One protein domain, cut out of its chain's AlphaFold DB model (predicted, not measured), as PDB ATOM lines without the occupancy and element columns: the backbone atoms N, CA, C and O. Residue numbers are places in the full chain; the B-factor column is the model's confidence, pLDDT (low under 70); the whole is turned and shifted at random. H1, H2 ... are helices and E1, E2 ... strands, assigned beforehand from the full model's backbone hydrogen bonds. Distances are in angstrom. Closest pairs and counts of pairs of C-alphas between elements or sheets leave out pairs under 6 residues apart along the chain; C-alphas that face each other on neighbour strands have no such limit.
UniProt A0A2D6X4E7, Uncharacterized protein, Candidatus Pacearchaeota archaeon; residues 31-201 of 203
ATOM      1  N   GLY A  31     -24.513  32.781  20.370       53.72
ATOM      2  CA  GLY A  31     -25.927  32.442  20.305       53.72
ATOM      3  C   GLY A  31     -26.536  31.984  21.629       53.72
ATOM      4  O   GLY A  31     -27.738  31.705  21.649       53.72
ATOM      5  N   THR A  32     -25.765  31.963  22.723       56.56
ATOM      6  CA  THR A  32     -26.248  31.663  24.083       56.56
ATOM      7  C   THR A  32     -27.108  32.806  24.637       56.56
ATOM      8  O   THR A  32     -26.718  33.553  25.535       56.56
ATOM      9  N   MET A  33     -28.323  32.935  24.102       63.12
ATOM     10  CA  MET A  33     -29.401  33.681  24.745       63.12
ATOM     11  C   MET A  33     -29.659  33.091  26.134       63.12
ATOM     12  O   MET A  33     -29.813  31.882  26.281       63.12
ATOM     13  N   LEU A  34     -29.802  33.943  27.148       64.00
ATOM     14  CA  LEU A  34     -30.221  33.521  28.493       64.00
ATOM     15  C   LEU A  34     -31.729  33.191  28.586       64.00
ATOM     16  O   LEU A  34     -32.254  33.095  29.693       64.00
ATOM     17  N   ASP A  35     -32.437  33.143  27.446       74.12
ATOM     18  CA  ASP A  35     -33.905  33.149  27.307       74.12
ATOM     19  C   ASP A  35     -34.608  34.072  28.316       74.12
ATOM     20  O   ASP A  35     -35.678  33.781  28.852       74.12
ATOM     21  N   LEU A  36     -33.978  35.223  28.574       75.31
ATOM     22  CA  LEU A  36     -34.220  36.036  29.762       75.31
ATOM     23  C   LEU A  36     -35.664  36.535  29.841       75.31
ATOM     24  O   LEU A  36     -36.232  36.560  30.929       75.31
ATOM     25  N   CYS A  37     -36.281  36.859  28.701       78.50
ATOM     26  CA  CYS A  37     -37.698  37.218  28.611       78.50
ATOM     27  C   CYS A  37     -38.619  36.086  29.103       78.50
ATOM     28  O   CYS A  37     -39.521  36.353  29.895       78.50
ATOM     29  N   THR A  38     -38.354  34.836  28.717       82.69
ATOM     30  CA  THR A  38     -39.070  33.642  29.193       82.69
ATOM     31  C   THR A  38     -38.816  33.407  30.686       82.69
ATOM     32  O   THR A  38     -39.761  33.271  31.458       82.69
ATOM     33  N   GLU A  39     -37.548  33.426  31.111       83.88
ATOM     34  CA  GLU A  39     -37.125  33.131  32.491       83.88
ATOM     35  C   GLU A  39     -37.619  34.153  33.528       83.88
ATOM     36  O   GLU A  39     -37.910  33.790  34.668       83.88
ATOM     37  N   CYS A  40     -37.725  35.436  33.162       81.25
ATOM     38  CA  CYS A  40     -38.280  36.462  34.050       81.25
ATOM     39  C   CYS A  40     -39.786  36.709  33.847       81.25
ATOM     40  O   CYS A  40     -40.416  37.320  34.709       81.25
ATOM     41  N   GLY A  41     -40.377  36.249  32.739       81.94
ATOM     42  CA  GLY A  41     -41.745  36.599  32.343       81.94
ATOM     43  C   GLY A  41     -41.871  38.058  31.887       81.94
ATOM     44  O   GLY A  41     -42.790  38.767  32.309       81.94
ATOM     45  N   GLY A  42     -40.908  38.520  31.082       78.12
ATOM     46  CA  GLY A  42     -40.826  39.864  30.506       78.12
ATOM     47  C   GLY A  42     -40.838  40.981  31.549       78.12
ATOM     48  O   GLY A  42     -41.739  41.811  31.518       78.12
ATOM     49  N   GLN A  43     -39.914  40.961  32.514       76.56
ATOM     50  CA  GLN A  43     -39.780  41.989  33.560       76.56
ATOM     51  C   GLN A  43     -38.896  43.166  33.130       76.56
ATOM     52  O   GLN A  43     -39.137  44.272  33.594       76.56
ATOM     53  N   CYS A  44     -37.941  42.970  32.210       71.62
ATOM     54  CA  CYS A  44     -37.253  44.082  31.536       71.62
ATOM     55  C   CYS A  44     -38.290  45.023  30.895       71.62
ATOM     56  O   CYS A  44     -38.388  46.180  31.283       71.62
ATOM     57  N   GLU A  45     -39.206  44.452  30.103       69.38
ATOM     58  CA  GLU A  45     -40.398  45.084  29.498       69.38
ATOM     59  C   GLU A  45     -41.424  45.679  30.494       69.38
ATOM     60  O   GLU A  45     -42.513  46.092  30.094       69.38
ATOM     61  N   LYS A  46     -41.142  45.662  31.801       67.44
ATOM     62  CA  LYS A  46     -41.980  46.236  32.870       67.44
ATOM     63  C   LYS A  46     -41.214  47.207  33.775       67.44
ATOM     64  O   LYS A  46     -41.838  47.827  34.635       67.44
ATOM     65  N   ASN A  47     -39.900  47.330  33.586       63.81
ATOM     66  CA  ASN A  47     -39.002  48.099  34.442       63.81
ATOM     67  C   ASN A  47     -38.233  49.178  33.659       63.81
ATOM     68  O   ASN A  47     -38.091  50.284  34.172       63.81
ATOM     69  N   GLU A  48     -37.764  48.862  32.447       70.50
ATOM     70  CA  GLU A  48     -36.832  49.657  31.628       70.50
ATOM     71  C   GLU A  48     -37.316  49.686  30.162       70.50
ATOM     72  O   GLU A  48     -38.044  48.787  29.727       70.50
ATOM     73  N   ILE A  49     -36.943  50.701  29.369       69.38
ATOM     74  CA  ILE A  49     -37.486  50.874  28.007       69.38
ATOM     75  C   ILE A  49     -36.393  50.702  26.951       69.38
ATOM     76  O   ILE A  49     -35.649  51.635  26.678       69.38
ATOM     77  N   SER A  50     -36.355  49.534  26.297       81.25
ATOM     78  CA  SER A  50     -35.343  49.163  25.289       81.25
ATOM     79  C   SER A  50     -35.031  50.282  24.273       81.25
ATOM     80  O   SER A  50     -35.747  50.477  23.284       81.25
ATOM     81  N   VAL A  51     -33.927  51.002  24.498       89.81
ATOM     82  CA  VAL A  51     -33.399  52.031  23.592       89.81
ATOM     83  C   VAL A  51     -32.526  51.377  22.522       89.81
ATOM     84  O   VAL A  51     -31.589  50.645  22.839       89.81
ATOM     85  N   PHE A  52     -32.785  51.682  21.250       92.56
ATOM     86  CA  PHE A  52     -31.943  51.217  20.149       92.56
ATOM     87  C   PHE A  52     -30.619  51.992  20.106       92.56
ATOM     88  O   PHE A  52     -30.595  53.222  20.248       92.56
ATOM     89  N   LEU A  53     -29.515  51.300  19.826       93.12
ATOM     90  CA  LEU A  53     -28.232  51.924  19.506       93.12
ATOM     91  C   LEU A  53     -28.324  52.747  18.203       93.12
ATOM     92  O   LEU A  53     -29.112  52.428  17.305       93.12
ATOM     93  N   PRO A  54     -27.503  53.801  18.029       92.44
ATOM     94  CA  PRO A  54     -27.540  54.614  16.814       92.44
ATOM     95  C   PRO A  54     -27.190  53.794  15.560       92.44
ATOM     96  O   PRO A  54     -26.094  53.252  15.450       92.44
ATOM     97  N   GLY A  55     -28.126  53.720  14.608       92.25
ATOM     98  CA  GLY A  55     -28.014  52.904  13.389       92.25
ATOM     99  C   GLY A  55     -28.535  51.463  13.514       92.25
ATOM    100  O   GLY A  55     -28.541  50.731  12.526       92.25
ATOM    101  N   GLU A  56     -28.983  51.039  14.698       93.81
ATOM    102  CA  GLU A  56     -29.449  49.667  14.935       93.81
ATOM    103  C   GLU A  56     -30.797  49.374  14.265       93.81
ATOM    104  O   GLU A  56     -30.989  48.297  13.709       93.81
ATOM    105  N   VAL A  57     -31.713  50.348  14.252       93.75
ATOM    106  CA  VAL A  57     -33.005  50.232  13.552       93.75
ATOM    107  C   VAL A  57     -32.791  49.972  12.060       93.75
ATOM    108  O   VAL A  57     -33.439  49.106  11.476       93.75
ATOM    109  N   GLU A  58     -31.848  50.685  11.442       93.56
ATOM    110  CA  GLU A  58     -31.427  50.453  10.065       93.56
ATOM    111  C   GLU A  58     -30.834  49.055   9.873       93.56
ATOM    112  O   GLU A  58     -31.139  48.400   8.878       93.56
ATOM    113  N   PHE A  59     -30.001  48.581  10.800       93.31
ATOM    114  CA  PHE A  59     -29.432  47.236  10.733       93.31
ATOM    115  C   PHE A  59     -30.518  46.150  10.818       93.31
ATOM    116  O   PHE A  59     -30.596  45.301   9.928       93.31
ATOM    117  N   ILE A  60     -31.386  46.201  11.833       91.94
ATOM    118  CA  ILE A  60     -32.416  45.180  12.075       91.94
ATOM    119  C   ILE A  60     -33.431  45.153  10.931       91.94
ATOM    120  O   ILE A  60     -33.676  44.084  10.375       91.94
ATOM    121  N   ALA A  61     -33.963  46.308  10.510       93.06
ATOM    122  CA  ALA A  61     -34.930  46.374   9.411       93.06
ATOM    123  C   ALA A  61     -34.366  45.768   8.111       93.06
ATOM    124  O   ALA A  61     -35.047  44.985   7.447       93.06
ATOM    125  N   ASN A  62     -33.092  46.040   7.793       92.81
ATOM    126  CA  ASN A  62     -32.413  45.411   6.657       92.81
ATOM    127  C   ASN A  62     -32.234  43.892   6.846       92.81
ATOM    128  O   ASN A  62     -32.479  43.141   5.902       92.81
ATOM    129  N   LYS A  63     -31.850  43.420   8.043       91.50
ATOM    130  CA  LYS A  63     -31.688  41.982   8.343       91.50
ATOM    131  C   LYS A  63     -32.978  41.188   8.146       91.50
ATOM    132  O   LYS A  63     -32.927  40.114   7.554       91.50
ATOM    133  N   ILE A  64     -34.120  41.718   8.590       90.12
ATOM    134  CA  ILE A  64     -35.433  41.069   8.418       90.12
ATOM    135  C   ILE A  64     -36.124  41.410   7.083       90.12
ATOM    136  O   ILE A  64     -37.287  41.061   6.889       90.12
ATOM    137  N   ASN A  65     -35.425  42.076   6.151       91.50
ATOM    138  CA  ASN A  65     -35.942  42.501   4.842       91.50
ATOM    139  C   ASN A  65     -37.284  43.265   4.944       91.50
ATOM    140  O   ASN A  65     -38.254  42.985   4.235       91.50
ATOM    141  N   PHE A  66     -37.339  44.228   5.862       91.94
ATOM    142  CA  PHE A  66     -38.509  45.042   6.180       91.94
ATOM    143  C   PHE A  66     -38.207  46.519   5.893       91.94
ATOM    144  O   PHE A  66     -37.076  46.972   6.061       91.94
ATOM    145  N   ASP A  67     -39.201  47.292   5.447       95.44
ATOM    146  CA  ASP A  67     -38.972  48.713   5.157       95.44
ATOM    147  C   ASP A  67     -38.603  49.487   6.433       95.44
ATOM    148  O   ASP A  67     -39.286  49.382   7.452       95.44
ATOM    149  N   LYS A  68     -37.545  50.307   6.366       93.25
ATOM    150  CA  LYS A  68     -37.040  51.076   7.512       93.25
ATOM    151  C   LYS A  68     -38.111  51.997   8.103       93.25
ATOM    152  O   LYS A  68     -38.246  52.067   9.324       93.25
ATOM    153  N   GLN A  69     -38.841  52.745   7.271       93.56
ATOM    154  CA  GLN A  69     -39.816  53.703   7.793       93.56
ATOM    155  C   GLN A  69     -41.006  52.973   8.413       93.56
ATOM    156  O   GLN A  69     -41.473  53.375   9.476       93.56
ATOM    157  N   LYS A  70     -41.439  51.865   7.804       94.19
ATOM    158  CA  LYS A  70     -42.457  50.989   8.377       94.19
ATOM    159  C   LYS A  70     -41.996  50.330   9.680       94.19
ATOM    160  O   LYS A  70     -42.802  50.237  10.595       94.19
ATOM    161  N   PHE A  71     -40.727  49.934   9.809       93.12
ATOM    162  CA  PHE A  71     -40.179  49.404  11.065       93.12
ATOM    163  C   PHE A  71     -40.310  50.432  12.196       93.12
ATOM    164  O   PHE A  71     -40.823  50.115  13.265       93.12
ATOM    165  N   VAL A  72     -39.902  51.680  11.936       93.12
ATOM    166  CA  VAL A  72     -40.054  52.791  12.890       93.12
ATOM    167  C   VAL A  72     -41.528  53.026  13.235       93.12
ATOM    168  O   VAL A  72     -41.862  53.179  14.406       93.12
ATOM    169  N   ASP A  73     -42.413  53.024  12.239       91.00
ATOM    170  CA  ASP A  73     -43.829  53.360  12.424       91.00
ATOM    171  C   ASP A  73     -44.611  52.253  13.146       91.00
ATOM    172  O   ASP A  73     -45.481  52.548  13.973       91.00
ATOM    173  N   ASP A  74     -44.277  50.987  12.891       90.06
ATOM    174  CA  ASP A  74     -44.889  49.825  13.532       90.06
ATOM    175  C   ASP A  74     -44.327  49.599  14.949       90.06
ATOM    176  O   ASP A  74     -45.113  49.397  15.878       90.06
ATOM    177  N   PHE A  75     -43.003  49.686  15.149       90.44
ATOM    178  CA  PHE A  75     -42.322  49.145  16.340       90.44
ATOM    179  C   PHE A  75     -41.633  50.168  17.259       90.44
ATOM    180  O   PHE A  75     -41.290  49.804  18.387       90.44
ATOM    181  N   CYS A  76     -41.435  51.424  16.836       92.50
ATOM    182  CA  CYS A  76     -40.683  52.416  17.616       92.50
ATOM    183  C   CYS A  76     -41.532  53.603  18.106       92.50
ATOM    184  O   CYS A  76     -42.480  54.037  17.451       92.50
ATOM    185  N   ASN A  77     -41.121  54.186  19.234       92.00
ATOM    186  CA  ASN A  77     -41.349  55.596  19.544       92.00
ATOM    187  C   ASN A  77     -40.068  56.387  19.228       92.00
ATOM    188  O   ASN A  77     -38.956  55.868  19.357       92.00
ATOM    189  N   ILE A  78     -40.217  57.652  18.834       93.69
ATOM    190  CA  ILE A  78     -39.099  58.573  18.600       93.69
ATOM    191  C   ILE A  78     -39.090  59.637  19.699       93.69
ATOM    192  O   ILE A  78     -40.072  60.364  19.848       93.69
ATOM    193  N   ILE A  79     -37.986  59.783  20.430       93.12
ATOM    194  CA  ILE A  79     -37.822  60.839  21.444       93.12
ATOM    195  C   ILE A  79     -36.787  61.851  20.960       93.12
ATOM    196  O   ILE A  79     -35.695  61.478  20.543       93.12
ATOM    197  N   LYS A  80     -37.104  63.148  21.014       91.44
ATOM    198  CA  LYS A  80     -36.172  64.202  20.574       91.44
ATOM    199  C   LYS A  80     -35.291  64.673  21.730       91.44
ATOM    200  O   LYS A  80     -35.773  65.332  22.650       91.44
ATOM    201  N   PHE A  81     -33.991  64.394  21.658       93.19
ATOM    202  CA  PHE A  81     -33.011  64.756  22.684       93.19
ATOM    203  C   PHE A  81     -31.797  65.459  22.066       93.19
ATOM    204  O   PHE A  81     -31.105  64.906  21.218       93.19
ATOM    205  N   LYS A  82     -31.523  66.703  22.485       90.69
ATOM    206  CA  LYS A  82     -30.361  67.508  22.034       90.69
ATOM    207  C   LYS A  82     -30.198  67.601  20.500       90.69
ATOM    208  O   LYS A  82     -29.082  67.622  19.996       90.69
ATOM    209  N   ASN A  83     -31.316  67.706  19.773       89.94
ATOM    210  CA  ASN A  83     -31.418  67.695  18.299       89.94
ATOM    211  C   ASN A  83     -31.127  66.343  17.615       89.94
ATOM    212  O   ASN A  83     -31.046  66.294  16.389       89.94
ATOM    213  N   HIS A  84     -31.019  65.257  18.380       92.50
ATOM    214  CA  HIS A  84     -30.996  63.886  17.880       92.50
ATOM    215  C   HIS A  84     -32.356  63.214  18.105       92.50
ATOM    216  O   HIS A  84     -33.052  63.505  19.083       92.50
ATOM    217  N   ASP A  85     -32.718  62.312  17.197       93.06
ATOM    218  CA  ASP A  85     -33.883  61.443  17.325       93.06
ATOM    219  C   ASP A  85     -33.415  60.122  17.960       93.06
ATOM    220  O   ASP A  85     -32.629  59.381  17.370       93.06
ATOM    221  N   ILE A  86     -33.853  59.860  19.193       93.88
ATOM    222  CA  ILE A  86     -33.655  58.590  19.894       93.88
ATOM    223  C   ILE A  86     -34.730  57.625  19.402       93.88
ATOM    224  O   ILE A  86     -35.919  57.929  19.516       93.88
ATOM    225  N   HIS A  87     -34.337  56.463  18.884       93.81
ATOM    226  CA  HIS A  87     -35.275  55.374  18.626       93.81
ATOM    227  C   HIS A  87     -35.390  54.496  19.872       93.81
ATOM    228  O   HIS A  87     -34.390  54.020  20.406       93.81
ATOM    229  N   MET A  88     -36.619  54.274  20.315       90.12
ATOM    230  CA  MET A  88     -36.960  53.465  21.480       90.12
ATOM    231  C   MET A  88     -38.008  52.441  21.055       90.12
ATOM    232  O   MET A  88     -38.875  52.756  20.237       90.12
ATOM    233  N   LEU A  89     -37.934  51.213  21.561       88.69
ATOM    234  CA  LEU A  89     -38.972  50.211  21.334       88.69
ATOM    235  C   LEU A  89     -40.295  50.705  21.938       88.69
ATOM    236  O   LEU A  89     -40.284  51.354  22.986       88.69
ATOM    237  N   LYS A  90     -41.434  50.451  21.276       86.00
ATOM    238  CA  LYS A  90     -42.729  50.927  21.787       86.00
ATOM    239  C   LYS A  90     -42.997  50.395  23.190       86.00
ATOM    240  O   LYS A  90     -42.970  49.187  23.411       86.00
ATOM    241  N   ALA A  91     -43.277  51.314  24.112       68.06
ATOM    242  CA  ALA A  91     -43.474  50.985  25.517       68.06
ATOM    243  C   ALA A  91     -44.669  50.036  25.725       68.06
ATOM    244  O   ALA A  91     -45.694  50.140  25.048       68.06
ATOM    245  N   GLY A  92     -44.525  49.117  26.680       70.50
ATOM    246  CA  GLY A  92     -45.407  47.966  26.863       70.50
ATOM    247  C   GLY A  92     -44.618  46.670  26.682       70.50
ATOM    248  O   GLY A  92     -43.456  46.601  27.065       70.50
ATOM    249  N   VAL A  93     -45.238  45.644  26.099       69.44
ATOM    250  CA  VAL A  93     -44.546  44.393  25.739       69.44
ATOM    251  C   VAL A  93     -43.876  44.561  24.374       69.44
ATOM    252  O   VAL A  93     -44.571  44.899  23.414       69.44
ATOM    253  N   CYS A  94     -42.570  44.275  24.277       81.62
ATOM    254  CA  CYS A  94     -41.831  44.190  23.015       81.62
ATOM    255  C   CYS A  94     -42.653  43.510  21.895       81.62
ATOM    256  O   CYS A  94     -43.133  42.387  22.081       81.62
ATOM    257  N   PRO A  95     -42.789  44.138  20.709       82.12
ATOM    258  CA  PRO A  95     -43.622  43.638  19.612       82.12
ATOM    259  C   PRO A  95     -43.098  42.343  18.975       82.12
ATOM    260  O   PRO A  95     -43.798  41.742  18.165       82.12
ATOM    261  N   PHE A  96     -41.885  41.917  19.336       86.31
ATOM    262  CA  PHE A  96     -41.280  40.656  18.919       86.31
ATOM    263  C   PHE A  96     -41.444  39.541  19.962       86.31
ATOM    264  O   PHE A  96     -40.907  38.456  19.755       86.31
ATOM    265  N   LEU A  97     -42.137  39.772  21.086       85.19
ATOM    266  CA  LEU A  97     -42.423  38.735  22.079       85.19
ATOM    267  C   LEU A  97     -43.817  38.139  21.885       85.19
ATOM    268  O   LEU A  97     -44.829  38.840  21.886       85.19
ATOM    269  N   ASN A  98     -43.875  36.811  21.812       86.62
ATOM    270  CA  ASN A  98     -45.138  36.087  21.814       86.62
ATOM    271  C   ASN A  98     -45.740  35.995  23.236       86.62
ATOM    272  O   ASN A  98     -45.156  36.428  24.230       86.62
ATOM    273  N   LYS A  99     -46.924  35.379  23.360       86.12
ATOM    274  CA  LYS A  99     -47.654  35.251  24.642       86.12
ATOM    275  C   LYS A  99     -46.949  34.403  25.716       86.12
ATOM    276  O   LYS A  99     -47.397  34.401  26.858       86.12
ATOM    277  N   GLU A 100     -45.885  33.689  25.359       86.88
ATOM    278  CA  GLU A 100     -45.024  32.918  26.267       86.88
ATOM    279  C   GLU A 100     -43.716  33.668  26.604       86.88
ATOM    280  O   GLU A 100     -42.838  33.100  27.246       86.88
ATOM    281  N   TYR A 101     -43.579  34.930  26.174       85.06
ATOM    282  CA  TYR A 101     -42.353  35.741  26.236       85.06
ATOM    283  C   TYR A 101     -41.153  35.155  25.465       85.06
ATOM    284  O   TYR A 101     -40.008  35.528  25.727       85.06
ATOM    285  N   ARG A 102     -41.398  34.296  24.462       85.62
ATOM    286  CA  ARG A 102     -40.373  33.903  23.478       85.62
ATOM    287  C   ARG A 102     -40.239  34.982  22.410       85.62
ATOM    288  O   ARG A 102     -41.247  35.549  21.992       85.62
ATOM    289  N   CYS A 103     -39.019  35.215  21.935       84.44
ATOM    290  CA  CYS A 103     -38.754  36.173  20.865       84.44
ATOM    291  C   CYS A 103     -38.960  35.540  19.479       84.44
ATOM    292  O   CYS A 103     -38.304  34.555  19.152       84.44
ATOM    293  N   GLU A 104     -39.845  36.125  18.671       85.00
ATOM    294  CA  GLU A 104     -40.171  35.704  17.300       85.00
ATOM    295  C   GLU A 104     -39.088  36.113  16.280       85.00
ATOM    296  O   GLU A 104     -39.025  35.565  15.181       85.00
ATOM    297  N   LEU A 105     -38.169  37.012  16.661       82.62
ATOM    298  CA  LEU A 105     -36.882  37.192  15.981       82.62
ATOM    299  C   LEU A 105     -35.949  36.029  16.361       82.62
ATOM    300  O   LEU A 105     -35.014  36.211  17.134       82.62
ATOM    301  N   GLU A 106     -36.227  34.812  15.884       68.19
ATOM    302  CA  GLU A 106     -35.467  33.616  16.290       68.19
ATOM    303  C   GLU A 106     -33.977  33.692  15.899       68.19
ATOM    304  O   GLU A 106     -33.119  33.258  16.673       68.19
ATOM    305  N   ASP A 107     -33.648  34.301  14.751       80.56
ATOM    306  CA  ASP A 107     -32.260  34.539  14.343       80.56
ATOM    307  C   ASP A 107     -31.595  35.588  15.245       80.56
ATOM    308  O   ASP A 107     -31.904  36.782  15.196       80.56
ATOM    309  N   ASN A 108     -30.611  35.147  16.032       75.19
ATOM    310  CA  ASN A 108     -29.804  36.021  16.876       75.19
ATOM    311  C   ASN A 108     -29.164  37.180  16.092       75.19
ATOM    312  O   ASN A 108     -29.015  38.250  16.666       75.19
ATOM    313  N   ASN A 109     -28.860  37.022  14.794       82.69
ATOM    314  CA  ASN A 109     -28.244  38.056  13.947       82.69
ATOM    315  C   ASN A 109     -29.154  39.260  13.627       82.69
ATOM    316  O   ASN A 109     -28.712  40.167  12.918       82.69
ATOM    317  N   CYS A 110     -30.409  39.266  14.090       83.44
ATOM    318  CA  CYS A 110     -31.351  40.377  13.916       83.44
ATOM    319  C   CYS A 110     -31.991  40.874  15.227       83.44
ATOM    320  O   CYS A 110     -32.919  41.681  15.185       83.44
ATOM    321  N   LYS A 111     -31.509  40.412  16.389       86.44
ATOM    322  CA  LYS A 111     -31.979  40.884  17.702       86.44
ATOM    323  C   LYS A 111     -31.398  42.260  18.036       86.44
ATOM    324  O   LYS A 111     -30.434  42.713  17.427       86.44
ATOM    325  N   LEU A 112     -31.987  42.924  19.030       88.12
ATOM    326  CA  LEU A 112     -31.409  44.136  19.606       88.12
ATOM    327  C   LEU A 112     -30.175  43.759  20.440       88.12
ATOM    328  O   LEU A 112     -30.222  42.838  21.256       88.12
ATOM    329  N   ILE A 113     -29.097  44.520  20.285       88.81
ATOM    330  CA  ILE A 113     -27.820  44.409  20.995       88.81
ATOM    331  C   ILE A 113     -28.010  44.506  22.516       88.81
ATOM    332  O   ILE A 113     -27.363  43.767  23.258       88.81
ATOM    333  N   HIS A 114     -28.949  45.341  22.979       85.94
ATOM    334  CA  HIS A 114     -29.381  45.370  24.380       85.94
ATOM    335  C   HIS A 114     -29.948  44.000  24.803       85.94
ATOM    336  O   HIS A 114     -29.461  43.400  25.755       85.94
ATOM    337  N   CYS A 115     -30.904  43.437  24.053       83.31
ATOM    338  CA  CYS A 115     -31.516  42.135  24.356       83.31
ATOM    339  C   CYS A 115     -30.544  40.939  24.281       83.31
ATOM    340  O   CYS A 115     -30.831  39.903  24.881       83.31
ATOM    341  N   LEU A 116     -29.423  41.056  23.558       85.38
ATOM    342  CA  LEU A 116     -28.355  40.045  23.556       85.38
ATOM    343  C   LEU A 116     -27.516  40.085  24.842       85.38
ATOM    344  O   LEU A 116     -27.168  39.036  25.377       85.38
ATOM    345  N   MET A 117     -27.171  41.280  25.332       87.69
ATOM    346  CA  MET A 117     -26.217  41.453  26.438       87.69
ATOM    347  C   MET A 117     -26.851  41.664  27.815       87.69
ATOM    348  O   MET A 117     -26.157  41.519  28.823       87.69
ATOM    349  N   TYR A 118     -28.144  41.976  27.885       86.75
ATOM    350  CA  TYR A 118     -28.846  42.232  29.141       86.75
ATOM    351  C   TYR A 118     -28.687  41.069  30.147       86.75
ATOM    352  O   TYR A 118     -28.854  39.905  29.768       86.75
ATOM    353  N   PRO A 119     -28.385  41.334  31.435       87.88
ATOM    354  CA  PRO A 119     -28.372  42.634  32.112       87.88
ATOM    355  C   PRO A 119     -26.990  43.300  32.196       87.88
ATOM    356  O   PRO A 119     -26.714  44.022  33.151       87.88
ATOM    357  N   ILE A 120     -26.091  43.057  31.239       90.56
ATOM    358  CA  ILE A 120     -24.916  43.919  31.081       90.56
ATOM    359  C   ILE A 120     -25.356  45.178  30.334       90.56
ATOM    360  O   ILE A 120     -25.968  45.075  29.274       90.56
ATOM    361  N   LEU A 121     -25.041  46.345  30.891       89.19
ATOM    362  CA  LEU A 121     -25.403  47.663  30.370       89.19
ATOM    363  C   LEU A 121     -24.167  48.558  30.220       89.19
ATOM    364  O   LEU A 121     -23.111  48.304  30.810       89.19
ATOM    365  N   ILE A 122     -24.319  49.641  29.456       91.19
ATOM    366  CA  ILE A 122     -23.310  50.689  29.283       91.19
ATOM    367  C   ILE A 122     -23.906  52.067  29.583       91.19
ATOM    368  O   ILE A 122     -24.994  52.394  29.117       91.19
ATOM    369  N   GLY A 123     -23.170  52.889  30.331       90.56
ATOM    370  CA  GLY A 123     -23.651  54.188  30.798       90.56
ATOM    371  C   GLY A 123     -22.537  55.165  31.164       90.56
ATOM    372  O   GLY A 123     -21.359  54.916  30.889       90.56
ATOM    373  N   ILE A 124     -22.901  56.292  31.785       91.25
ATOM    374  CA  ILE A 124     -21.969  57.323  32.266       91.25
ATOM    375  C   ILE A 124     -22.046  57.449  33.788       91.25
ATOM    376  O   ILE A 124     -23.037  57.927  34.326       91.25
ATOM    377  N   GLU A 125     -20.934  57.180  34.467       87.31
ATOM    378  CA  GLU A 125     -20.753  57.468  35.893       87.31
ATOM    379  C   GLU A 125     -19.400  58.188  36.081       87.31
ATOM    380  O   GLU A 125     -18.428  57.900  35.382       87.31
ATOM    381  N   ASP A 126     -19.318  59.178  36.975       87.94
ATOM    382  CA  ASP A 126     -18.134  60.044  37.168       87.94
ATOM    383  C   ASP A 126     -17.625  60.759  35.891       87.94
ATOM    384  O   ASP A 126     -16.424  60.992  35.728       87.94
ATOM    385  N   ASN A 127     -18.525  61.101  34.958       86.19
ATOM    386  CA  ASN A 127     -18.207  61.588  33.601       86.19
ATOM    387  C   ASN A 127     -17.369  60.613  32.743       86.19
ATOM    388  O   ASN A 127     -16.759  61.027  31.754       86.19
ATOM    389  N   LYS A 128     -17.341  59.322  33.088       89.69
ATOM    390  CA  LYS A 128     -16.659  58.263  32.335       89.69
ATOM    391  C   LYS A 128     -17.673  57.249  31.835       89.69
ATOM    392  O   LYS A 128     -18.635  56.942  32.531       89.69
ATOM    393  N   ILE A 129     -17.418  56.694  30.655       92.19
ATOM    394  CA  ILE A 129     -18.185  55.551  30.167       92.19
ATOM    395  C   ILE A 129     -17.820  54.340  31.031       92.19
ATOM    396  O   ILE A 129     -16.633  54.028  31.172       92.19
ATOM    397  N   LYS A 130     -18.822  53.684  31.617       91.88
ATOM    398  CA  LYS A 130     -18.667  52.453  32.402       91.88
ATOM    399  C   LYS A 130     -19.599  51.371  31.865       91.88
ATOM    400  O   LYS A 130     -20.647  51.671  31.300       91.88
ATOM    401  N   ILE A 131     -19.193  50.122  32.059       93.12
ATOM    402  CA  ILE A 131     -19.979  48.924  31.764       93.12
ATOM    403  C   ILE A 131     -20.266  48.264  33.109       93.12
ATOM    404  O   ILE A 131     -19.360  48.145  33.938       93.12
ATOM    405  N   PHE A 132     -21.514  47.882  33.344       91.62
ATOM    406  CA  PHE A 132     -21.963  47.348  34.626       91.62
ATOM    407  C   PHE A 132     -23.024  46.264  34.435       91.62
ATOM    408  O   PHE A 132     -23.545  46.066  33.341       91.62
ATOM    409  N   VAL A 133     -23.311  45.533  35.511       91.25
ATOM    410  CA  VAL A 133     -24.458  44.625  35.587       91.25
ATOM    411  C   VAL A 133     -25.596  45.421  36.219       91.25
ATOM    412  O   VAL A 133     -25.414  45.908  37.340       91.25
ATOM    413  N   ASP A 134     -26.753  45.539  35.568       87.25
ATOM    414  CA  ASP A 134     -27.943  45.963  36.302       87.25
ATOM    415  C   ASP A 134     -28.276  44.894  37.350       87.25
ATOM    416  O   ASP A 134     -28.504  43.727  37.038       87.25
ATOM    417  N   THR A 135     -28.271  45.310  38.611       87.00
ATOM    418  CA  THR A 135     -28.628  44.494  39.780       87.00
ATOM    419  C   THR A 135     -29.841  45.061  40.522       87.00
ATOM    420  O   THR A 135     -30.190  44.571  41.595       87.00
ATOM    421  N   LYS A 136     -30.476  46.100  39.962       82.38
ATOM    422  CA  LYS A 136     -31.590  46.860  40.537       82.38
ATOM    423  C   LYS A 136     -32.925  46.465  39.900       82.38
ATOM    424  O   LYS A 136     -33.914  46.383  40.626       82.38
ATOM    425  N   HIS A 137     -32.964  46.202  38.591       79.56
ATOM    426  CA  HIS A 137     -34.198  45.912  37.850       79.56
ATOM    427  C   HIS A 137     -34.286  44.464  37.340       79.56
ATOM    428  O   HIS A 137     -35.383  43.907  37.252       79.56
ATOM    429  N   CYS A 138     -33.156  43.817  37.054       83.06
ATOM    430  CA  CYS A 138     -33.092  42.484  36.478       83.06
ATOM    431  C   CYS A 138     -33.039  41.378  37.551       83.06
ATOM    432  O   CYS A 138     -31.997  41.164  38.181       83.06
ATOM    433  N   PRO A 139     -34.090  40.546  37.700       81.38
ATOM    434  CA  PRO A 139     -34.090  39.431  38.654       81.38
ATOM    435  C   PRO A 139     -33.141  38.280  38.261       81.38
ATOM    436  O   PRO A 139     -32.957  37.336  39.033       81.38
ATOM    437  N   MET A 140     -32.546  38.326  37.063       83.94
ATOM    438  CA  MET A 140     -31.601  37.321  36.561       83.94
ATOM    439  C   MET A 140     -30.131  37.713  36.766       83.94
ATOM    440  O   MET A 140     -29.266  36.854  36.615       83.94
ATOM    441  N   ALA A 141     -29.831  38.953  37.171       87.00
ATOM    442  CA  ALA A 141     -28.473  39.495  37.305       87.00
ATOM    443  C   ALA A 141     -27.506  38.622  38.123       87.00
ATOM    444  O   ALA A 141     -26.338  38.460  37.773       87.00
ATOM    445  N   HIS A 142     -28.002  38.005  39.197       85.19
ATOM    446  CA  HIS A 142     -27.216  37.129  40.072       85.19
ATOM    447  C   HIS A 142     -27.087  35.680  39.563       85.19
ATOM    448  O   HIS A 142     -26.374  34.889  40.177       85.19
ATOM    449  N   LYS A 143     -27.775  35.319  38.470       85.31
ATOM    450  CA  LYS A 143     -27.767  33.974  37.865       85.31
ATOM    451  C   LYS A 143     -26.928  33.878  36.586       85.31
ATOM    452  O   LYS A 143     -26.637  32.767  36.151       85.31
ATOM    453  N   ILE A 144     -26.579  35.002  35.954       85.19
ATOM    454  CA  ILE A 144     -25.855  34.994  34.675       85.19
ATOM    455  C   ILE A 144     -24.433  34.437  34.859       85.19
ATOM    456  O   ILE A 144     -23.742  34.764  35.829       85.19
ATOM    457  N   GLN A 145     -24.005  33.579  33.931       87.88
ATOM    458  CA  GLN A 145     -22.710  32.895  33.993       87.88
ATOM    459  C   GLN A 145     -21.556  33.865  33.705       87.88
ATOM    460  O   GLN A 145     -21.727  34.829  32.958       87.88
ATOM    461  N   ASP A 146     -20.373  33.619  34.274       88.06
ATOM    462  CA  ASP A 146     -19.233  34.532  34.111       88.06
ATOM    463  C   ASP A 146     -18.753  34.631  32.657       88.06
ATOM    464  O   ASP A 146     -18.386  35.719  32.221       88.06
ATOM    465  N   ASP A 147     -18.856  33.561  31.864       88.44
ATOM    466  CA  ASP A 147     -18.522  33.600  30.435       88.44
ATOM    467  C   ASP A 147     -19.454  34.534  29.644       88.44
ATOM    468  O   ASP A 147     -18.973  35.325  28.835       88.44
ATOM    469  N   PHE A 148     -20.760  34.549  29.951       88.31
ATOM    470  CA  PHE A 148     -21.709  35.515  29.377       88.31
ATOM    471  C   PHE A 148     -21.332  36.956  29.753       88.31
ATOM    472  O   PHE A 148     -21.293  37.829  28.884       88.31
ATOM    473  N   LYS A 149     -20.989  37.208  31.030       89.06
ATOM    474  CA  LYS A 149     -20.526  38.534  31.488       89.06
ATOM    475  C   LYS A 149     -19.290  38.958  30.703       89.06
ATOM    476  O   LYS A 149     -19.281  40.035  30.121       89.06
ATOM    477  N   ASN A 150     -18.273  38.099  30.652       90.12
ATOM    478  CA  ASN A 150     -17.019  38.356  29.949       90.12
ATOM    479  C   ASN A 150     -17.264  38.652  28.462       90.12
ATOM    480  O   ASN A 150     -16.673  39.583  27.919       90.12
ATOM    481  N   HIS A 151     -18.164  37.909  27.810       89.38
ATOM    482  CA  HIS A 151     -18.522  38.124  26.409       89.38
ATOM    483  C   HIS A 151     -19.167  39.507  26.197       89.38
ATOM    484  O   HIS A 151     -18.664  40.310  25.409       89.38
ATOM    485  N   ALA A 152     -20.224  39.825  26.946       90.62
ATOM    486  CA  ALA A 152     -20.935  41.098  26.836       90.62
ATOM    487  C   ALA A 152     -20.054  42.310  27.211       90.62
ATOM    488  O   ALA A 152     -20.048  43.318  26.501       90.62
ATOM    489  N   PHE A 153     -19.233  42.201  28.264       92.44
ATOM    490  CA  PHE A 153     -18.242  43.225  28.611       92.44
ATOM    491  C   PHE A 153     -17.231  43.445  27.478       92.44
ATOM    492  O   PHE A 153     -16.962  44.592  27.131       92.44
ATOM    493  N   ASN A 154     -16.706  42.382  26.855       91.69
ATOM    494  CA  ASN A 154     -15.775  42.501  25.724       91.69
ATOM    495  C   ASN A 154     -16.423  43.164  24.495       91.69
ATOM    496  O   ASN A 154     -15.768  43.954  23.811       91.69
ATOM    497  N   ILE A 155     -17.703  42.882  24.222       91.75
ATOM    498  CA  ILE A 155     -18.459  43.539  23.148       91.75
ATOM    499  C   ILE A 155     -18.579  45.039  23.437       91.75
ATOM    500  O   ILE A 155     -18.124  45.839  22.616       91.75
ATOM    501  N   TYR A 156     -19.107  45.427  24.604       92.25
ATOM    502  CA  TYR A 156     -19.242  46.837  24.979       92.25
ATOM    503  C   TYR A 156     -17.891  47.570  25.035       92.25
ATOM    504  O   TYR A 156     -17.786  48.674  24.505       92.25
ATOM    505  N   GLU A 157     -16.832  46.961  25.584       92.31
ATOM    506  CA  GLU A 157     -15.470  47.525  25.569       92.31
ATOM    507  C   GLU A 157     -14.986  47.823  24.142       92.31
ATOM    508  O   GLU A 157     -14.270  48.804  23.931       92.31
ATOM    509  N   SER A 158     -15.395  47.008  23.163       90.94
ATOM    510  CA  SER A 158     -14.996  47.169  21.764       90.94
ATOM    511  C   SER A 158     -15.753  48.261  20.999       90.94
ATOM    512  O   SER A 158     -15.212  48.734  20.004       90.94
ATOM    513  N   ILE A 159     -16.948  48.673  21.457       91.12
ATOM    514  CA  ILE A 159     -17.805  49.672  20.778       91.12
ATOM    515  C   ILE A 159     -18.040  50.963  21.575       91.12
ATOM    516  O   ILE A 159     -18.550  51.939  21.030       91.12
ATOM    517  N   LYS A 160     -17.670  51.022  22.861       90.19
ATOM    518  CA  LYS A 160     -17.967  52.166  23.752       90.19
ATOM    519  C   LYS A 160     -17.472  53.530  23.265       90.19
ATOM    520  O   LYS A 160     -17.989  54.547  23.710       90.19
ATOM    521  N   ASN A 161     -16.467  53.557  22.389       88.56
ATOM    522  CA  ASN A 161     -15.938  54.789  21.801       88.56
ATOM    523  C   ASN A 161     -16.670  55.196  20.508       88.56
ATOM    524  O   ASN A 161     -16.592  56.360  20.124       88.56
ATOM    525  N   ASP A 162     -17.371  54.261  19.856       91.12
ATOM    526  CA  ASP A 162     -18.217  54.513  18.681       91.12
ATOM    527  C   ASP A 162     -19.612  55.013  19.093       91.12
ATOM    528  O   ASP A 162     -20.241  55.789  18.372       91.12
ATOM    529  N   ILE A 163     -20.090  54.617  20.280       91.25
ATOM    530  CA  ILE A 163     -21.364  55.090  20.835       91.25
ATOM    531  C   ILE A 163     -21.248  56.592  21.183       91.25
ATOM    532  O   ILE A 163     -20.420  56.984  22.011       91.25
ATOM    533  N   PRO A 164     -22.084  57.469  20.598       92.19
ATOM    534  CA  PRO A 164     -21.953  58.909  20.764       92.19
ATOM    535  C   PRO A 164     -22.422  59.381  22.146       92.19
ATOM    536  O   PRO A 164     -23.428  58.918  22.687       92.19
ATOM    537  N   LYS A 165     -21.740  60.399  22.688       91.31
ATOM    538  CA  LYS A 165     -21.989  60.921  24.044       91.31
ATOM    539  C   LYS A 165     -23.444  61.338  24.299       91.31
ATOM    540  O   LYS A 165     -23.913  61.150  25.411       91.31
ATOM    541  N   TRP A 166     -24.171  61.854  23.302       91.94
ATOM    542  CA  TRP A 166     -25.585  62.230  23.473       91.94
ATOM    543  C   TRP A 166     -26.506  61.029  23.727       91.94
ATOM    544  O   TRP A 166     -27.528  61.199  24.381       91.94
ATOM    545  N   TRP A 167     -26.152  59.835  23.239       93.81
ATOM    546  CA  TRP A 167     -26.917  58.606  23.467       93.81
ATOM    547  C   TRP A 167     -26.630  58.066  24.869       93.81
ATOM    548  O   TRP A 167     -27.550  57.788  25.629       93.81
ATOM    549  N   LEU A 168     -25.354  58.048  25.262       92.69
ATOM    550  CA  LEU A 168     -24.916  57.674  26.612       92.69
ATOM    551  C   LEU A 168     -25.478  58.620  27.697       92.69
ATOM    552  O   LEU A 168     -25.868  58.177  28.772       92.69
ATOM    553  N   GLU A 169     -25.580  59.920  27.400       92.19
ATOM    554  CA  GLU A 169     -26.259  60.919  28.242       92.19
ATOM    555  C   GLU A 169     -27.792  60.790  28.261       92.19
ATOM    556  O   GLU A 169     -28.429  61.401  29.120       92.19
ATOM    557  N   PHE A 170     -28.385  60.065  27.308       92.94
ATOM    558  CA  PHE A 170     -29.804  59.724  27.333       92.94
ATOM    559  C   PHE A 170     -30.024  58.487  28.211       92.94
ATOM    560  O   PHE A 170     -30.760  58.575  29.191       92.94
ATOM    561  N   VAL A 171     -29.351  57.364  27.928       90.38
ATOM    562  CA  VAL A 171     -29.606  56.107  28.658       90.38
ATOM    563  C   VAL A 171     -29.294  56.224  30.153       90.38
ATOM    564  O   VAL A 171     -30.176  55.954  30.959       90.38
ATOM    565  N   SER A 172     -28.157  56.808  30.553       88.94
ATOM    566  CA  SER A 172     -27.857  57.036  31.984       88.94
ATOM    567  C   SER A 172     -28.629  58.185  32.644       88.94
ATOM    568  O   SER A 172     -28.335  58.562  33.777       88.94
ATOM    569  N   LYS A 173     -29.616  58.772  31.958       88.31
ATOM    570  CA  LYS A 173     -30.638  59.601  32.608       88.31
ATOM    571  C   LYS A 173     -32.010  58.923  32.637       88.31
ATOM    572  O   LYS A 173     -32.748  59.175  33.582       88.31
ATOM    573  N   TYR A 174     -32.360  58.139  31.618       88.06
ATOM    574  CA  TYR A 174     -33.734  57.675  31.402       88.06
ATOM    575  C   TYR A 174     -33.892  56.149  31.432       88.06
ATOM    576  O   TYR A 174     -34.881  55.677  31.968       88.06
ATOM    577  N   ASP A 175     -32.932  55.369  30.932       79.69
ATOM    578  CA  ASP A 175     -33.015  53.895  30.913       79.69
ATOM    579  C   ASP A 175     -32.946  53.322  32.347       79.69
ATOM    580  O   ASP A 175     -33.652  52.386  32.695       79.69
ATOM    581  N   GLU A 176     -32.184  53.977  33.234       72.94
ATOM    582  CA  GLU A 176     -32.058  53.625  34.661       72.94
ATOM    583  C   GLU A 176     -33.263  54.072  35.541       72.94
ATOM    584  O   GLU A 176     -33.266  53.853  36.766       72.94
ATOM    585  N   CYS A 177     -34.282  54.718  34.954       81.38
ATOM    586  CA  CYS A 177     -35.474  55.199  35.662       81.38
ATOM    587  C   CYS A 177     -36.556  54.126  35.811       81.38
ATOM    588  O   CYS A 177     -36.811  53.335  34.914       81.38
ATOM    589  N   THR A 178     -37.275  54.166  36.934       81.06
ATOM    590  CA  THR A 178     -38.511  53.395  37.103       81.06
ATOM    591  C   THR A 178     -39.680  54.170  36.494       81.06
ATOM    592  O   THR A 178     -39.839  55.367  36.751       81.06
ATOM    593  N   TYR A 179     -40.487  53.489  35.680       84.88
ATOM    594  CA  TYR A 179     -41.564  54.101  34.902       84.88
ATOM    595  C   TYR A 179     -42.970  53.672  35.339       84.88
ATOM    596  O   TYR A 179     -43.260  52.508  35.612       84.88
ATOM    597  N   ASP A 180     -43.893  54.626  35.290       87.12
ATOM    598  CA  ASP A 180     -45.337  54.429  35.335       87.12
ATOM    599  C   ASP A 180     -45.801  53.902  33.967       87.12
ATOM    600  O   ASP A 180     -46.238  54.649  33.086       87.12
ATOM    601  N   TYR A 181     -45.681  52.587  33.770       82.56
ATOM    602  CA  TYR A 181     -46.170  51.912  32.563       82.56
ATOM    603  C   TYR A 181     -47.647  52.224  32.252       82.56
ATOM    604  O   TYR A 181     -47.955  52.477  31.088       82.56
ATOM    605  N   PRO A 182     -48.569  52.311  33.234       86.81
ATOM    606  CA  PRO A 182     -49.922  52.816  33.004       86.81
ATOM    607  C   PRO A 182     -50.023  54.248  32.455       86.81
ATOM    608  O   PRO A 182     -51.094  54.592  31.954       86.81
ATOM    609  N   LYS A 183     -48.989  55.100  32.519       90.06
ATOM    610  CA  LYS A 183     -48.890  56.343  31.726       90.06
ATOM    611  C   LYS A 183     -48.244  56.104  30.358       90.06
ATOM    612  O   LYS A 183     -48.841  56.530  29.372       90.06
ATOM    613  N   LEU A 184     -47.112  55.392  30.274       86.44
ATOM    614  CA  LEU A 184     -46.434  55.092  28.996       86.44
ATOM    615  C   LEU A 184     -47.379  54.424  27.977       86.44
ATOM    616  O   LEU A 184     -47.448  54.829  26.820       86.44
ATOM    617  N   GLU A 185     -48.183  53.460  28.432       86.44
ATOM    618  CA  GLU A 185     -49.201  52.738  27.652       86.44
ATOM    619  C   GLU A 185     -50.244  53.675  27.007       86.44
ATOM    620  O   GLU A 185     -50.842  53.321  25.995       86.44
ATOM    621  N   LYS A 186     -50.449  54.888  27.550       89.56
ATOM    622  CA  LYS A 186     -51.356  55.909  26.986       89.56
ATOM    623  C   LYS A 186     -50.712  56.767  25.891       89.56
ATOM    624  O   LYS A 186     -51.441  57.450  25.178       89.56
ATOM    625  N   ILE A 187     -49.381  56.767  25.783       88.31
ATOM    626  CA  ILE A 187     -48.614  57.574  24.817       88.31
ATOM    627  C   ILE A 187     -47.805  56.731  23.820       88.31
ATOM    628  O   ILE A 187     -47.286  57.285  22.857       88.31
ATOM    629  N   LYS A 188     -47.733  55.402  23.978       84.94
ATOM    630  CA  LYS A 188     -46.983  54.496  23.082       84.94
ATOM    631  C   LYS A 188     -47.409  54.537  21.609       84.94
ATOM    632  O   LYS A 188     -46.614  54.193  20.737       84.94
ATOM    633  N   ASP A 189     -48.639  54.955  21.317       86.69
ATOM    634  CA  ASP A 189     -49.134  55.094  19.941       86.69
ATOM    635  C   ASP A 189     -48.696  56.431  19.299       86.69
ATOM    636  O   ASP A 189     -48.807  56.608  18.082       86.69
ATOM    637  N   ASN A 190     -48.120  57.358  20.077       88.94
ATOM    638  CA  ASN A 190     -47.505  58.575  19.558       88.94
ATOM    639  C   ASN A 190     -46.171  58.228  18.876       88.94
ATOM    640  O   ASN A 190     -45.184  57.888  19.531       88.94
ATOM    641  N   LYS A 191     -46.093  58.387  17.547       89.44
ATOM    642  CA  LYS A 191     -44.838  58.204  16.785       89.44
ATOM    643  C   LYS A 191     -43.677  59.048  17.334       89.44
ATOM    644  O   LYS A 191     -42.531  58.612  17.285       89.44
ATOM    645  N   ILE A 192     -43.966  60.244  17.853       92.81
ATOM    646  CA  ILE A 192     -42.992  61.111  18.526       92.81
ATOM    647  C   ILE A 192     -43.487  61.375  19.948       92.81
ATOM    648  O   ILE A 192     -44.614  61.832  20.115       92.81
ATOM    649  N   ILE A 193     -42.631  61.129  20.937       91.44
ATOM    650  CA  ILE A 193     -42.842  61.448  22.353       91.44
ATOM    651  C   ILE A 193     -41.868  62.577  22.720       91.44
ATOM    652  O   ILE A 193     -40.671  62.500  22.425       91.44
ATOM    653  N   SER A 194     -42.354  63.662  23.323       91.81
ATOM    654  CA  SER A 194     -41.475  64.721  23.829       91.81
ATOM    655  C   SER A 194     -40.775  64.293  25.119       91.81
ATOM    656  O   SER A 194     -41.256  63.435  25.858       91.81
ATOM    657  N   ILE A 195     -39.632  64.912  25.424       92.00
ATOM    658  CA  ILE A 195     -38.875  64.561  26.633       92.00
ATOM    659  C   ILE A 195     -39.683  64.814  27.918       92.00
ATOM    660  O   ILE A 195     -39.557  64.056  28.870       92.00
ATOM    661  N   ASN A 196     -40.576  65.808  27.905       92.81
ATOM    662  CA  ASN A 196     -41.470  66.113  29.019       92.81
ATOM    663  C   ASN A 196     -42.530  65.015  29.219       92.81
ATOM    664  O   ASN A 196     -42.769  64.615  30.347       92.81
ATOM    665  N   GLU A 197     -43.129  64.494  28.139       92.06
ATOM    666  CA  GLU A 197     -44.091  63.379  28.221       92.06
ATOM    667  C   GLU A 197     -43.436  62.095  28.757       92.06
ATOM    668  O   GLU A 197     -44.083  61.324  29.464       92.06
ATOM    669  N   LEU A 198     -42.150  61.877  28.454       90.94
ATOM    670  CA  LEU A 198     -41.358  60.795  29.044       90.94
ATOM    671  C   LEU A 198     -41.085  61.042  30.537       90.94
ATOM    672  O   LEU A 198     -41.235  60.127  31.342       90.94
ATOM    673  N   GLU A 199     -40.697  62.263  30.917       92.94
ATOM    674  CA  GLU A 199     -40.415  62.631  32.312       92.94
ATOM    675  C   GLU A 199     -41.671  62.590  33.199       92.94
ATOM    676  O   GLU A 199     -41.602  62.090  34.320       92.94
ATOM    677  N   ASP A 200     -42.836  62.987  32.676       93.62
ATOM    678  CA  ASP A 200     -44.141  62.825  33.337       93.62
ATOM    679  C   ASP A 200     -44.485  61.344  33.613       93.62
ATOM    680  O   ASP A 200     -45.329  61.047  34.468       93.62
ATOM    681  N   CYS A 201     -43.835  60.402  32.916       90.38
ATOM    682  CA  CYS A 201     -43.988  58.961  33.110       90.38
ATOM    683  C   CYS A 201     -43.017  58.338  34.130       90.38
ATOM    684  O   CYS A 201     -43.151  57.148  34.397       90.38
TER     685      CYS A 201
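Overview. This is residues 31 to 201 of the 203 residues of an uncharacterized protein of Candidatus Pacearchaeota archaeon (UniProt A0A2D6X4E7). Two separate two-stranded hairpins, E1-E2 and E3-E4, stand on either side of the helix H7, which packs between them. The longest helix, H6, packs on E3-E4, H3 and H4 make a corner beside E1-E2, and H1 and the long loop of residues 90 to 112 lie toward the end away from the hairpin tips. The printed part has 171 residues, with nine named helices and four named strands in the order H1 H2 H3 H4 E1 E2 H5 E3 E4 H6 H7 H8 H9; both sheets are antiparallel and the class is mixed, helices and strands. The whole is compact and rounded, with a radius of gyration of the C-alphas of 15.3 A and spans of 40 by 39 by 31 A.

Along the chain. E1 is residues 76 to 81, 15.4 A long, and E2 is 84 to 89, 16.2 A. E3 is residues 120 to 125, 15.0 A, and E4 is 128 to 133, 16.0 A. H6, residues 146 to 159, is 20.2 A long, and H7, residues 165 to 174, is 14.2 A. H3 is residues 56 to 63, 10.4 A, and H4 is 68 to 75, 10.5 A. The short helices are H1, residues 36 to 40, H2, 44 to 47, H5, 113 to 117, H8, 181 to 184, and H9, 195 to 199. C-alpha 36 opens H1 at (-34.220, 36.036, 29.762), and C-alpha 199 ends H9 at (-40.415, 62.631, 32.312).

Arrangement. In the hairpin E1 and E2, N 79 and O 86 are 2.9 A apart, within hydrogen-bond range. In the hairpin E3 and E4, N 123 and O 130 are 3.0 A apart, also within range. H7 comes closest to E3 at the C-alphas of Gly 123 and Ser 172, 5.2 A, and to E2 at those of Ile 86 and Trp 167, 7.6 A. The closest C-alphas of E3 and H6 are those of Ile 120 and Ala 152, 6.5 A. H5 and H6 are close but not clearly touching, at Met 117 and Ala 152, C-alphas 5.3 A apart. H3 and H4 touch, about perpendicular at 74 degrees, closest at the C-alphas of Ala 61 and Lys 68, 5.5 A. The closest C-alphas of E1 and H9, Ile 79 and Ile 195, are 6.5 A apart, and residues 78 to 79 of E1 pair in parallel with 192 to 193. H2 is close but not clearly touching to H1, with C-alphas 37 and 44 7.5 A apart, and to H8, with C-alphas 46 and 181 7.1 A apart. Every O i to N i+4 pair is within hydrogen-bond range in H1, H3, H4, H5, H6 and H9, and 5 of 6 are in H7; H2 and H8 are too short for such a pair.

Size, cuts and confidence. The two C-alphas farthest apart, those of Asn 65 and Asp 126, are 40.9 A apart. The printed part has no cut. The links E2 to H5 and E4 to H6 are long, with 23 and 12 residues. The mean pLDDT of the printed part is 86.6, and 11 residues are under 70: 31 to 34, 45 to 47, 49, 91, 93 and 106.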